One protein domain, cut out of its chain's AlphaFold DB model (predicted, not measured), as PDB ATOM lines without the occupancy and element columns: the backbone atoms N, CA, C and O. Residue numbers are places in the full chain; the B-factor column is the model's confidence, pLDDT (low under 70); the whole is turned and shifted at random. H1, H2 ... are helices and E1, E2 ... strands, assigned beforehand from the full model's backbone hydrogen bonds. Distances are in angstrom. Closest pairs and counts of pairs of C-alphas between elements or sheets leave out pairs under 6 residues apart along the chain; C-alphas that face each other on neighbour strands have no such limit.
ATOM      1  N   GLN A 129     192.989 180.570 348.222       79.69
ATOM      2  CA  GLN A 129     191.533 180.572 348.421       79.69
ATOM      3  C   GLN A 129     191.115 179.940 349.756       79.69
ATOM      4  O   GLN A 129     190.204 180.425 350.420       79.69
ATOM      5  N   SER A 130     191.798 178.876 350.185       79.81
ATOM      6  CA  SER A 130     191.531 178.273 351.491       79.81
ATOM      7  C   SER A 130     192.061 179.127 352.636       79.81
ATOM      8  O   SER A 130     191.372 179.259 353.640       79.81
ATOM      9  N   TRP A 131     193.228 179.756 352.470       82.12
ATOM     10  CA  TRP A 131     193.732 180.712 353.458       82.12
ATOM     11  C   TRP A 131     192.773 181.893 353.646       82.12
ATOM     12  O   TRP A 131     192.406 182.189 354.776       82.12
ATOM     13  N   LEU A 132     192.265 182.481 352.556       83.25
ATOM     14  CA  LEU A 132     191.284 183.572 352.602       83.25
ATOM     15  C   LEU A 132     190.039 183.239 353.432       83.25
ATOM     16  O   LEU A 132     189.500 184.114 354.099       83.25
ATOM     17  N   SER A 133     189.579 181.985 353.402       80.19
ATOM     18  CA  SER A 133     188.374 181.572 354.132       80.19
ATOM     19  C   SER A 133     188.550 181.494 355.653       80.19
ATOM     20  O   SER A 133     187.557 181.461 356.375       80.19
ATOM     21  N   THR A 134     189.794 181.459 356.142       80.50
ATOM     22  CA  THR A 134     190.113 181.292 357.569       80.50
ATOM     23  C   THR A 134     191.043 182.369 358.129       80.50
ATOM     24  O   THR A 134     191.300 182.355 359.330       80.50
ATOM     25  N   ALA A 135     191.580 183.254 357.287       78.44
ATOM     26  CA  ALA A 135     192.577 184.245 357.676       78.44
ATOM     27  C   ALA A 135     192.004 185.302 358.631       78.44
ATOM     28  O   ALA A 135     190.934 185.869 358.396       78.44
ATOM     29  N   MET A 136     192.760 185.600 359.686       82.38
ATOM     30  CA  MET A 136     192.543 186.741 360.570       82.38
ATOM     31  C   MET A 136     193.230 187.997 360.005       82.38
ATOM     32  O   MET A 136     194.165 187.883 359.213       82.38
ATOM     33  N   PRO A 137     192.837 189.215 360.425       78.88
ATOM     34  CA  PRO A 137     193.391 190.456 359.871       78.88
ATOM     35  C   PRO A 137     194.916 190.606 359.977       78.88
ATOM     36  O   PRO A 137     195.511 191.304 359.161       78.88
ATOM     37  N   MET A 138     195.534 189.967 360.975       81.50
ATOM     38  CA  MET A 138     196.982 190.007 361.218       81.50
ATOM     39  C   MET A 138     197.735 188.845 360.557       81.50
ATOM     40  O   MET A 138     198.963 188.830 360.598       81.50
ATOM     41  N   ASP A 139     197.025 187.869 359.982       80.19
ATOM     42  CA  ASP A 139     197.660 186.746 359.300       80.19
ATOM     43  C   ASP A 139     198.240 187.222 357.968       80.19
ATOM     44  O   ASP A 139     197.606 187.986 357.232       80.19
ATOM     45  N   ASP A 140     199.429 186.730 357.633       88.94
ATOM     46  CA  ASP A 140     200.116 187.030 356.386       88.94
ATOM     47  C   ASP A 140     200.236 185.790 355.480       88.94
ATOM     48  O   ASP A 140     200.271 184.636 355.921       88.94
ATOM     49  N   TRP A 141     200.287 186.028 354.169       86.06
ATOM     50  CA  TRP A 141     200.455 184.989 353.154       86.06
ATOM     51  C   TRP A 141     201.586 185.344 352.188       86.06
ATOM     52  O   TRP A 141     201.761 186.518 351.857       86.06
ATOM     53  N   PRO A 142     202.374 184.363 351.708       90.56
ATOM     54  CA  PRO A 142     203.404 184.622 350.713       90.56
ATOM     55  C   PRO A 142     202.807 184.876 349.319       90.56
ATOM     56  O   PRO A 142     202.130 184.024 348.730       90.56
ATOM     57  N   PHE A 143     203.149 186.031 348.757       89.94
ATOM     58  CA  PHE A 143     202.849 186.434 347.390       89.94
ATOM     59  C   PHE A 143     204.124 186.731 346.608       89.94
ATOM     60  O   PHE A 143     205.160 187.103 347.155       89.94
ATOM     61  N   VAL A 144     204.006 186.602 345.297       91.75
ATOM     62  CA  VAL A 144     204.979 187.027 344.301       91.75
ATOM     63  C   VAL A 144     204.381 188.236 343.592       91.75
ATOM     64  O   VAL A 144     203.245 188.175 343.123       91.75
ATOM     65  N   ILE A 145     205.124 189.335 343.518       92.81
ATOM     66  CA  ILE A 145     204.703 190.527 342.781       92.81
ATOM     67  C   ILE A 145     205.137 190.366 341.326       92.81
ATOM     68  O   ILE A 145     206.328 190.276 341.022       92.81
ATOM     69  N   GLN A 146     204.162 190.291 340.428       90.81
ATOM     70  CA  GLN A 146     204.394 190.190 338.989       90.81
ATOM     71  C   GLN A 146     204.970 191.502 338.426       90.81
ATOM     72  O   GLN A 146     204.883 192.554 339.060       90.81
ATOM     73  N   GLU A 147     205.530 191.472 337.214       86.38
ATOM     74  CA  GLU A 147     206.081 192.673 336.557       86.38
ATOM     75  C   GLU A 147     205.035 193.785 336.355       86.38
ATOM     76  O   GLU A 147     205.347 194.978 336.383       86.38
ATOM     77  N   ASP A 148     203.767 193.404 336.186       83.81
ATOM     78  CA  ASP A 148     202.642 194.334 336.077       83.81
ATOM     79  C   ASP A 148     202.195 194.920 337.433       83.81
ATOM     80  O   ASP A 148     201.368 195.833 337.470       83.81
ATOM     81  N   GLY A 149     202.797 194.458 338.533       85.31
ATOM     82  CA  GLY A 149     202.515 194.863 339.906       85.31
ATOM     83  C   GLY A 149     201.454 194.014 340.603       85.31
ATOM     84  O   GLY A 149     201.171 194.259 341.773       85.31
ATOM     85  N   ARG A 150     200.849 193.023 339.935       89.56
ATOM     86  CA  ARG A 150     199.799 192.208 340.556       89.56
ATOM     87  C   ARG A 150     200.392 191.219 341.568       89.56
ATOM     88  O   ARG A 150     201.330 190.496 341.226       89.56
ATOM     89  N   PRO A 151     199.832 191.120 342.786       91.94
ATOM     90  CA  PRO A 151     200.198 190.059 343.713       91.94
ATOM     91  C   PRO A 151     199.559 188.729 343.285       91.94
ATOM     92  O   PRO A 151     198.340 188.625 343.152       91.94
ATOM     93  N   ILE A 152     200.374 187.687 343.105       88.81
ATOM     94  CA  ILE A 152     199.919 186.307 342.884       88.81
ATOM     95  C   ILE A 152     200.417 185.416 344.023       88.81
ATOM     96  O   ILE A 152     201.514 185.607 344.538       88.81
ATOM     97  N   SER A 153     199.612 184.443 344.454       89.12
ATOM     98  CA  SER A 153     200.036 183.487 345.487       89.12
ATOM     99  C   SER A 153     201.331 182.791 345.072       89.12
ATOM    100  O   SER A 153     201.431 182.323 343.938       89.12
ATOM    101  N   PHE A 154     202.289 182.654 345.991       83.44
ATOM    102  CA  PHE A 154     203.565 181.989 345.708       83.44
ATOM    103  C   PHE A 154     203.381 180.573 345.144       83.44
ATOM    104  O   PHE A 154     204.007 180.202 344.154       83.44
ATOM    105  N   ALA A 155     202.448 179.805 345.714       79.88
ATOM    106  CA  ALA A 155     202.121 178.469 345.221       79.88
ATOM    107  C   ALA A 155     201.572 178.499 343.785       79.88
ATOM    108  O   ALA A 155     201.906 177.634 342.981       79.88
ATOM    109  N   GLN A 156     200.763 179.508 343.450       79.06
ATOM    110  CA  GLN A 156     200.236 179.665 342.097       79.06
ATOM    111  C   GLN A 156     201.352 180.044 341.119       79.06
ATOM    112  O   GLN A 156     201.437 179.423 340.067       79.06
ATOM    113  N   ALA A 157     202.229 180.987 341.480       79.12
ATOM    114  CA  ALA A 157     203.366 181.394 340.649       79.12
ATOM    115  C   ALA A 157     204.314 180.230 340.336       79.12
ATOM    116  O   ALA A 157     204.821 180.125 339.220       79.12
ATOM    117  N   LEU A 158     204.525 179.341 341.311       76.62
ATOM    118  CA  LEU A 158     205.338 178.140 341.142       76.62
ATOM    119  C   LEU A 158     204.695 177.146 340.163       76.62
ATOM    120  O   LEU A 158     205.397 176.550 339.354       76.62
ATOM    121  N   ILE A 159     203.365 177.002 340.194       74.44
ATOM    122  CA  ILE A 159     202.618 176.140 339.265       74.44
ATOM    123  C   ILE A 159     202.598 176.730 337.847       74.44
ATOM    124  O   ILE A 159     202.727 175.991 336.875       74.44
ATOM    125  N   THR A 160     202.431 178.048 337.712       76.75
ATOM    126  CA  THR A 160     202.330 178.724 336.408       76.75
ATOM    127  C   THR A 160     203.677 179.094 335.795       76.75
ATOM    128  O   THR A 160     203.704 179.584 334.670       76.75
ATOM    129  N   GLY A 161     204.788 178.884 336.509       76.88
ATOM    130  CA  GLY A 161     206.123 179.265 336.046       76.88
ATOM    131  C   GLY A 161     206.335 180.781 335.966       76.88
ATOM    132  O   GLY A 161     207.186 181.241 335.216       76.88
ATOM    133  N   THR A 162     205.565 181.563 336.726       82.50
ATOM    134  CA  THR A 162     205.603 183.038 336.730       82.50
ATOM    135  C   THR A 162     206.245 183.580 338.008       82.50
ATOM    136  O   THR A 162     205.824 184.599 338.560       82.50
ATOM    137  N   LEU A 163     207.217 182.847 338.552       82.94
ATOM    138  CA  LEU A 163     207.927 183.236 339.765       82.94
ATOM    139  C   LEU A 163     208.839 184.435 339.463       82.94
ATOM    140  O   LEU A 163     209.594 184.406 338.496       82.94
ATOM    141  N   THR A 164     208.777 185.473 340.292       82.81
ATOM    142  CA  THR A 164     209.660 186.644 340.212       82.81
ATOM    143  C   THR A 164     210.511 186.728 341.476       82.81
ATOM    144  O   THR A 164     210.197 186.112 342.497       82.81
ATOM    145  N   GLU A 165     211.585 187.516 341.435       82.06
ATOM    146  CA  GLU A 165     212.454 187.740 342.602       82.06
ATOM    147  C   GLU A 165     211.764 188.562 343.708       82.06
ATOM    148  O   GLU A 165     212.197 188.564 344.859       82.06
ATOM    149  N   ASN A 166     210.654 189.236 343.391       86.12
ATOM    150  CA  ASN A 166     209.946 190.121 344.309       86.12
ATOM    151  C   ASN A 166     208.861 189.364 345.090       86.12
ATOM    152  O   ASN A 166     207.667 189.445 344.788       86.12
ATOM    153  N   CYS A 167     209.291 188.602 346.095       89.12
ATOM    154  CA  CYS A 167     208.405 187.889 347.010       89.12
ATOM    155  C   CYS A 167     208.124 188.727 348.264       89.12
ATOM    156  O   CYS A 167     209.050 189.180 348.936       89.12
ATOM    157  N   LYS A 168     206.847 188.885 348.624       89.50
ATOM    158  CA  LYS A 168     206.409 189.591 349.836       89.50
ATOM    159  C   LYS A 168     205.468 188.712 350.651       89.50
ATOM    160  O   LYS A 168     204.666 187.971 350.088       89.50
ATOM    161  N   ARG A 169     205.523 188.821 351.977       91.94
ATOM    162  CA  ARG A 169     204.439 188.342 352.844       91.94
ATOM    163  C   ARG A 169     203.494 189.506 353.077       91.94
ATOM    164  O   ARG A 169     203.951 190.561 353.499       91.94
ATOM    165  N   LEU A 170     202.228 189.330 352.723       89.19
ATOM    166  CA  LEU A 170     201.222 190.383 352.807       89.19
ATOM    167  C   LEU A 170     200.061 189.895 353.661       89.19
ATOM    168  O   LEU A 170     199.590 188.767 353.490       89.19
ATOM    169  N   THR A 171     199.580 190.764 354.539       91.94
ATOM    170  CA  THR A 171     198.268 190.621 355.173       91.94
ATOM    171  C   THR A 171     197.151 190.788 354.144       91.94
ATOM    172  O   THR A 171     197.372 191.239 353.015       91.94
ATOM    173  N   LEU A 172     195.910 190.472 354.529       89.31
ATOM    174  CA  LEU A 172     194.757 190.677 353.648       89.31
ATOM    175  C   LEU A 172     194.617 192.148 353.218       89.31
ATOM    176  O   LEU A 172     194.343 192.423 352.051       89.31
ATOM    177  N   SER A 173     194.853 193.088 354.138       89.81
ATOM    178  CA  SER A 173     194.776 194.522 353.845       89.81
ATOM    179  C   SER A 173     195.854 194.947 352.848       89.81
ATOM    180  O   SER A 173     195.543 195.564 351.827       89.81
ATOM    181  N   GLU A 174     197.103 194.544 353.070       92.88
ATOM    182  CA  GLU A 174     198.214 194.870 352.171       92.88
ATOM    183  C   GLU A 174     198.046 194.220 350.791       92.88
ATOM    184  O   GLU A 174     198.289 194.867 349.773       92.88
ATOM    185  N   PHE A 175     197.548 192.980 350.732       92.25
ATOM    186  CA  PHE A 175     197.197 192.319 349.474       92.25
ATOM    187  C   PHE A 175     196.152 193.123 348.693       92.25
ATOM    188  O   PHE A 175     196.331 193.369 347.499       92.25
ATOM    189  N   THR A 176     195.072 193.560 349.352       91.06
ATOM    190  CA  THR A 176     194.035 194.366 348.688       91.06
ATOM    191  C   THR A 176     194.569 195.711 348.206       91.06
ATOM    192  O   THR A 176     194.198 196.156 347.120       91.06
ATOM    193  N   TYR A 177     195.478 196.326 348.964       93.69
ATOM    194  CA  TYR A 177     196.119 197.579 348.585       93.69
ATOM    195  C   TYR A 177     196.999 197.418 347.338       93.69
ATOM    196  O   TYR A 177     196.849 198.176 346.380       93.69
ATOM    197  N   GLU A 178     197.856 196.395 347.305       91.19
ATOM    198  CA  GLU A 178     198.704 196.081 346.144       91.19
ATOM    199  C   GLU A 178     197.855 195.741 344.906       91.19
ATOM    200  O   GLU A 178     198.097 196.253 343.810       91.19
ATOM    201  N   LEU A 179     196.790 194.949 345.078       92.06
ATOM    202  CA  LEU A 179     195.856 194.619 344.000       92.06
ATOM    203  C   LEU A 179     195.161 195.872 343.439       92.06
ATOM    204  O   LEU A 179     195.049 196.029 342.219       92.06
ATOM    205  N   MET A 180     194.705 196.770 344.316       92.94
ATOM    206  CA  MET A 180     194.093 198.042 343.928       92.94
ATOM    207  C   MET A 180     195.090 198.910 343.156       92.94
ATOM    208  O   MET A 180     194.758 199.441 342.097       92.94
ATOM    209  N   HIS A 181     196.328 199.017 343.642       92.06
ATOM    210  CA  HIS A 181     197.358 199.827 343.004       92.06
ATOM    211  C   HIS A 181     197.726 199.295 341.609       92.06
ATOM    212  O   HIS A 181     197.858 200.072 340.656       92.06
ATOM    213  N   ALA A 182     197.844 197.973 341.458       91.50
ATOM    214  CA  ALA A 182     198.074 197.327 340.167       91.50
ATOM    215  C   ALA A 182     196.894 197.529 339.202       91.50
ATOM    216  O   ALA A 182     197.092 197.823 338.020       91.50
ATOM    217  N   SER A 183     195.661 197.427 339.708       91.56
ATOM    218  CA  SER A 183     194.438 197.622 338.918       91.56
ATOM    219  C   SER A 183     194.312 199.058 338.412       91.56
ATOM    220  O   SER A 183     194.089 199.262 337.221       91.56
ATOM    221  N   ASN A 184     194.555 200.048 339.275       91.38
ATOM    222  CA  ASN A 184     194.555 201.463 338.896       91.38
ATOM    223  C   ASN A 184     195.607 201.755 337.822       91.38
ATOM    224  O   ASN A 184     195.308 202.390 336.816       91.38
ATOM    225  N   LYS A 185     196.826 201.223 337.978       89.25
ATOM    226  CA  LYS A 185     197.895 201.382 336.982       89.25
ATOM    227  C   LYS A 185     197.516 200.774 335.628       89.25
ATOM    228  O   LYS A 185     197.804 201.367 334.589       89.25
ATOM    229  N   ALA A 186     196.888 199.599 335.627       88.56
ATOM    230  CA  ALA A 186     196.412 198.958 334.406       88.56
ATOM    231  C   ALA A 186     195.284 199.765 333.743       88.56
ATOM    232  O   ALA A 186     195.303 199.951 332.526       88.56
ATOM    233  N   PHE A 187     194.349 200.284 334.541       90.06
ATOM    234  CA  PHE A 187     193.241 201.105 334.065       90.06
ATOM    235  C   PHE A 187     193.728 202.421 333.444       90.06
ATOM    236  O   PHE A 187     193.402 202.701 332.295       90.06
ATOM    237  N   SER A 188     194.602 203.169 334.124       90.19
ATOM    238  CA  SER A 188     195.156 204.418 333.581       90.19
ATOM    239  C   SER A 188     195.933 204.200 332.278       90.19
ATOM    240  O   SER A 188     195.823 205.000 331.353       90.19
ATOM    241  N   LYS A 189     196.687 203.094 332.161       88.81
ATOM    242  CA  LYS A 189     197.361 202.731 330.900       88.81
ATOM    243  C   LYS A 189     196.366 202.452 329.774       88.81
ATOM    244  O   LYS A 189     196.618 202.835 328.634       88.81
ATOM    245  N   PHE A 190     195.262 201.774 330.083       89.62
ATOM    246  CA  PHE A 190     194.209 201.491 329.115       89.62
ATOM    247  C   PHE A 190     193.518 202.777 328.641       89.62
ATOM    248  O   PHE A 190     193.399 202.986 327.435       89.62
ATOM    249  N   GLU A 191     193.134 203.663 329.563       90.88
ATOM    250  CA  GLU A 191     192.533 204.958 329.221       90.88
ATOM    251  C   GLU A 191     193.461 205.798 328.341       90.88
ATOM    252  O   GLU A 191     193.036 206.325 327.313       90.88
ATOM    253  N   GLN A 192     194.746 205.871 328.693       89.38
ATOM    254  CA  GLN A 192     195.731 206.610 327.910       89.38
ATOM    255  C   GLN A 192     195.873 206.045 326.489       89.38
ATOM    256  O   GLN A 192     195.870 206.805 325.519       89.38
ATOM    257  N   ALA A 193     195.937 204.718 326.343       87.38
ATOM    258  CA  ALA A 193     196.017 204.073 325.036       87.38
ATOM    259  C   ALA A 193     194.769 204.336 324.172       87.38
ATOM    260  O   ALA A 193     194.888 204.549 322.961       87.38
ATOM    261  N   GLU A 194     193.577 204.360 324.772       84.62
ATOM    262  CA  GLU A 194     192.328 204.627 324.053       84.62
ATOM    263  C   GLU A 194     192.209 206.101 323.630       84.62
ATOM    264  O   GLU A 194     191.797 206.395 322.500       84.62
ATOM    265  N   ILE A 195     192.654 207.035 324.477       85.00
ATOM    266  CA  ILE A 195     192.771 208.460 324.128       85.00
ATOM    267  C   ILE A 195     193.740 208.638 322.955       85.00
ATOM    268  O   ILE A 195     193.419 209.314 321.980       85.00
ATOM    269  N   GLU A 196     194.905 207.989 322.981       83.44
ATOM    270  CA  GLU A 196     195.859 208.056 321.871       83.44
ATOM    271  C   GLU A 196     195.295 207.460 320.575       83.44
ATOM    272  O   GLU A 196     195.511 208.006 319.489       83.44
ATOM    273  N   ARG A 197     194.549 206.352 320.662       81.75
ATOM    274  CA  ARG A 197     193.924 205.699 319.505       81.75
ATOM    275  C   ARG A 197     192.820 206.555 318.887       81.75
ATOM    276  O   ARG A 197     192.699 206.612 317.662       81.75
ATOM    277  N   THR A 198     192.014 207.212 319.715       75.06
ATOM    278  CA  THR A 198     190.943 208.110 319.262       75.06
ATOM    279  C   THR A 198     191.497 209.426 318.721       75.06
ATOM    280  O   THR A 198     191.062 209.857 317.653       75.06
ATOM    281  N   ALA A 199     192.521 209.997 319.360       71.38
ATOM    282  CA  ALA A 199     193.229 211.184 318.881       71.38
ATOM    283  C   ALA A 199     193.975 210.950 317.552       71.38
ATOM    284  O   ALA A 199     194.106 211.868 316.746       71.38
TER     285      ALA A 199
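This is residues 129 to 199 of the 214 residues of an uncharacterized protein of Rhodoferax sediminis (UniProt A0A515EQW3). What is the shape? A small antiparallel sheet, E2 - E1 - E3, has H2 over one face and residues 172 to 182 of H3 on the other; residues 187 to 199 of H3 stick out as a long arm. What is it made of? The printed part has 71 residues with H1, E1, E2, H2, E3, H3 in order, mixed helices and strands, loose, with a radius of gyration of the C-alphas of 14.8 A and spans of 48 by 27 by 18 A.

Where are the strands? E1 is residues 140 to 145, 14.8 A long; E2 is 151 to 153; E3 is 167 to 171. Where are the helices? H1 is residues 129 to 134, from C-alpha 129 at (191.533, 180.572, 348.421); H2 is 154 to 160; H3 is 172 to 199, 40.4 A long, to C-alpha 199 at (193.229, 211.184, 318.881).

Which strands pair? Within hydrogen-bond range are N 144 and O 152, 2.8 A, in the hairpin E1 and E2, and N 143 and O 168, 2.8 A, between antiparallel E1 and E3. Where are the helices? H2, at a height of 7.7 A over the sheet, and H3 are on opposite faces; the closest C-alphas of E2 and H3 are those of Pro 151 and Leu 179, 6.3 A. E2, H2, E3 form a split strand-helix-strand unit, E1 between its strands, with a right-handed crossover. H1 is only just not on the sheet, with 4 pairs of C-alphas within 10 A. Every O i to N i+4 pair is within range in H2 and H3, 1 of 2 in H1.

How large is it? The C-alphas farthest apart, of Thr 134 and Ala 199, are 49.0 A apart. Is anything missing or uncertain? The printed part has no cut and no long link, and no printed residue is under 70 in pLDDT.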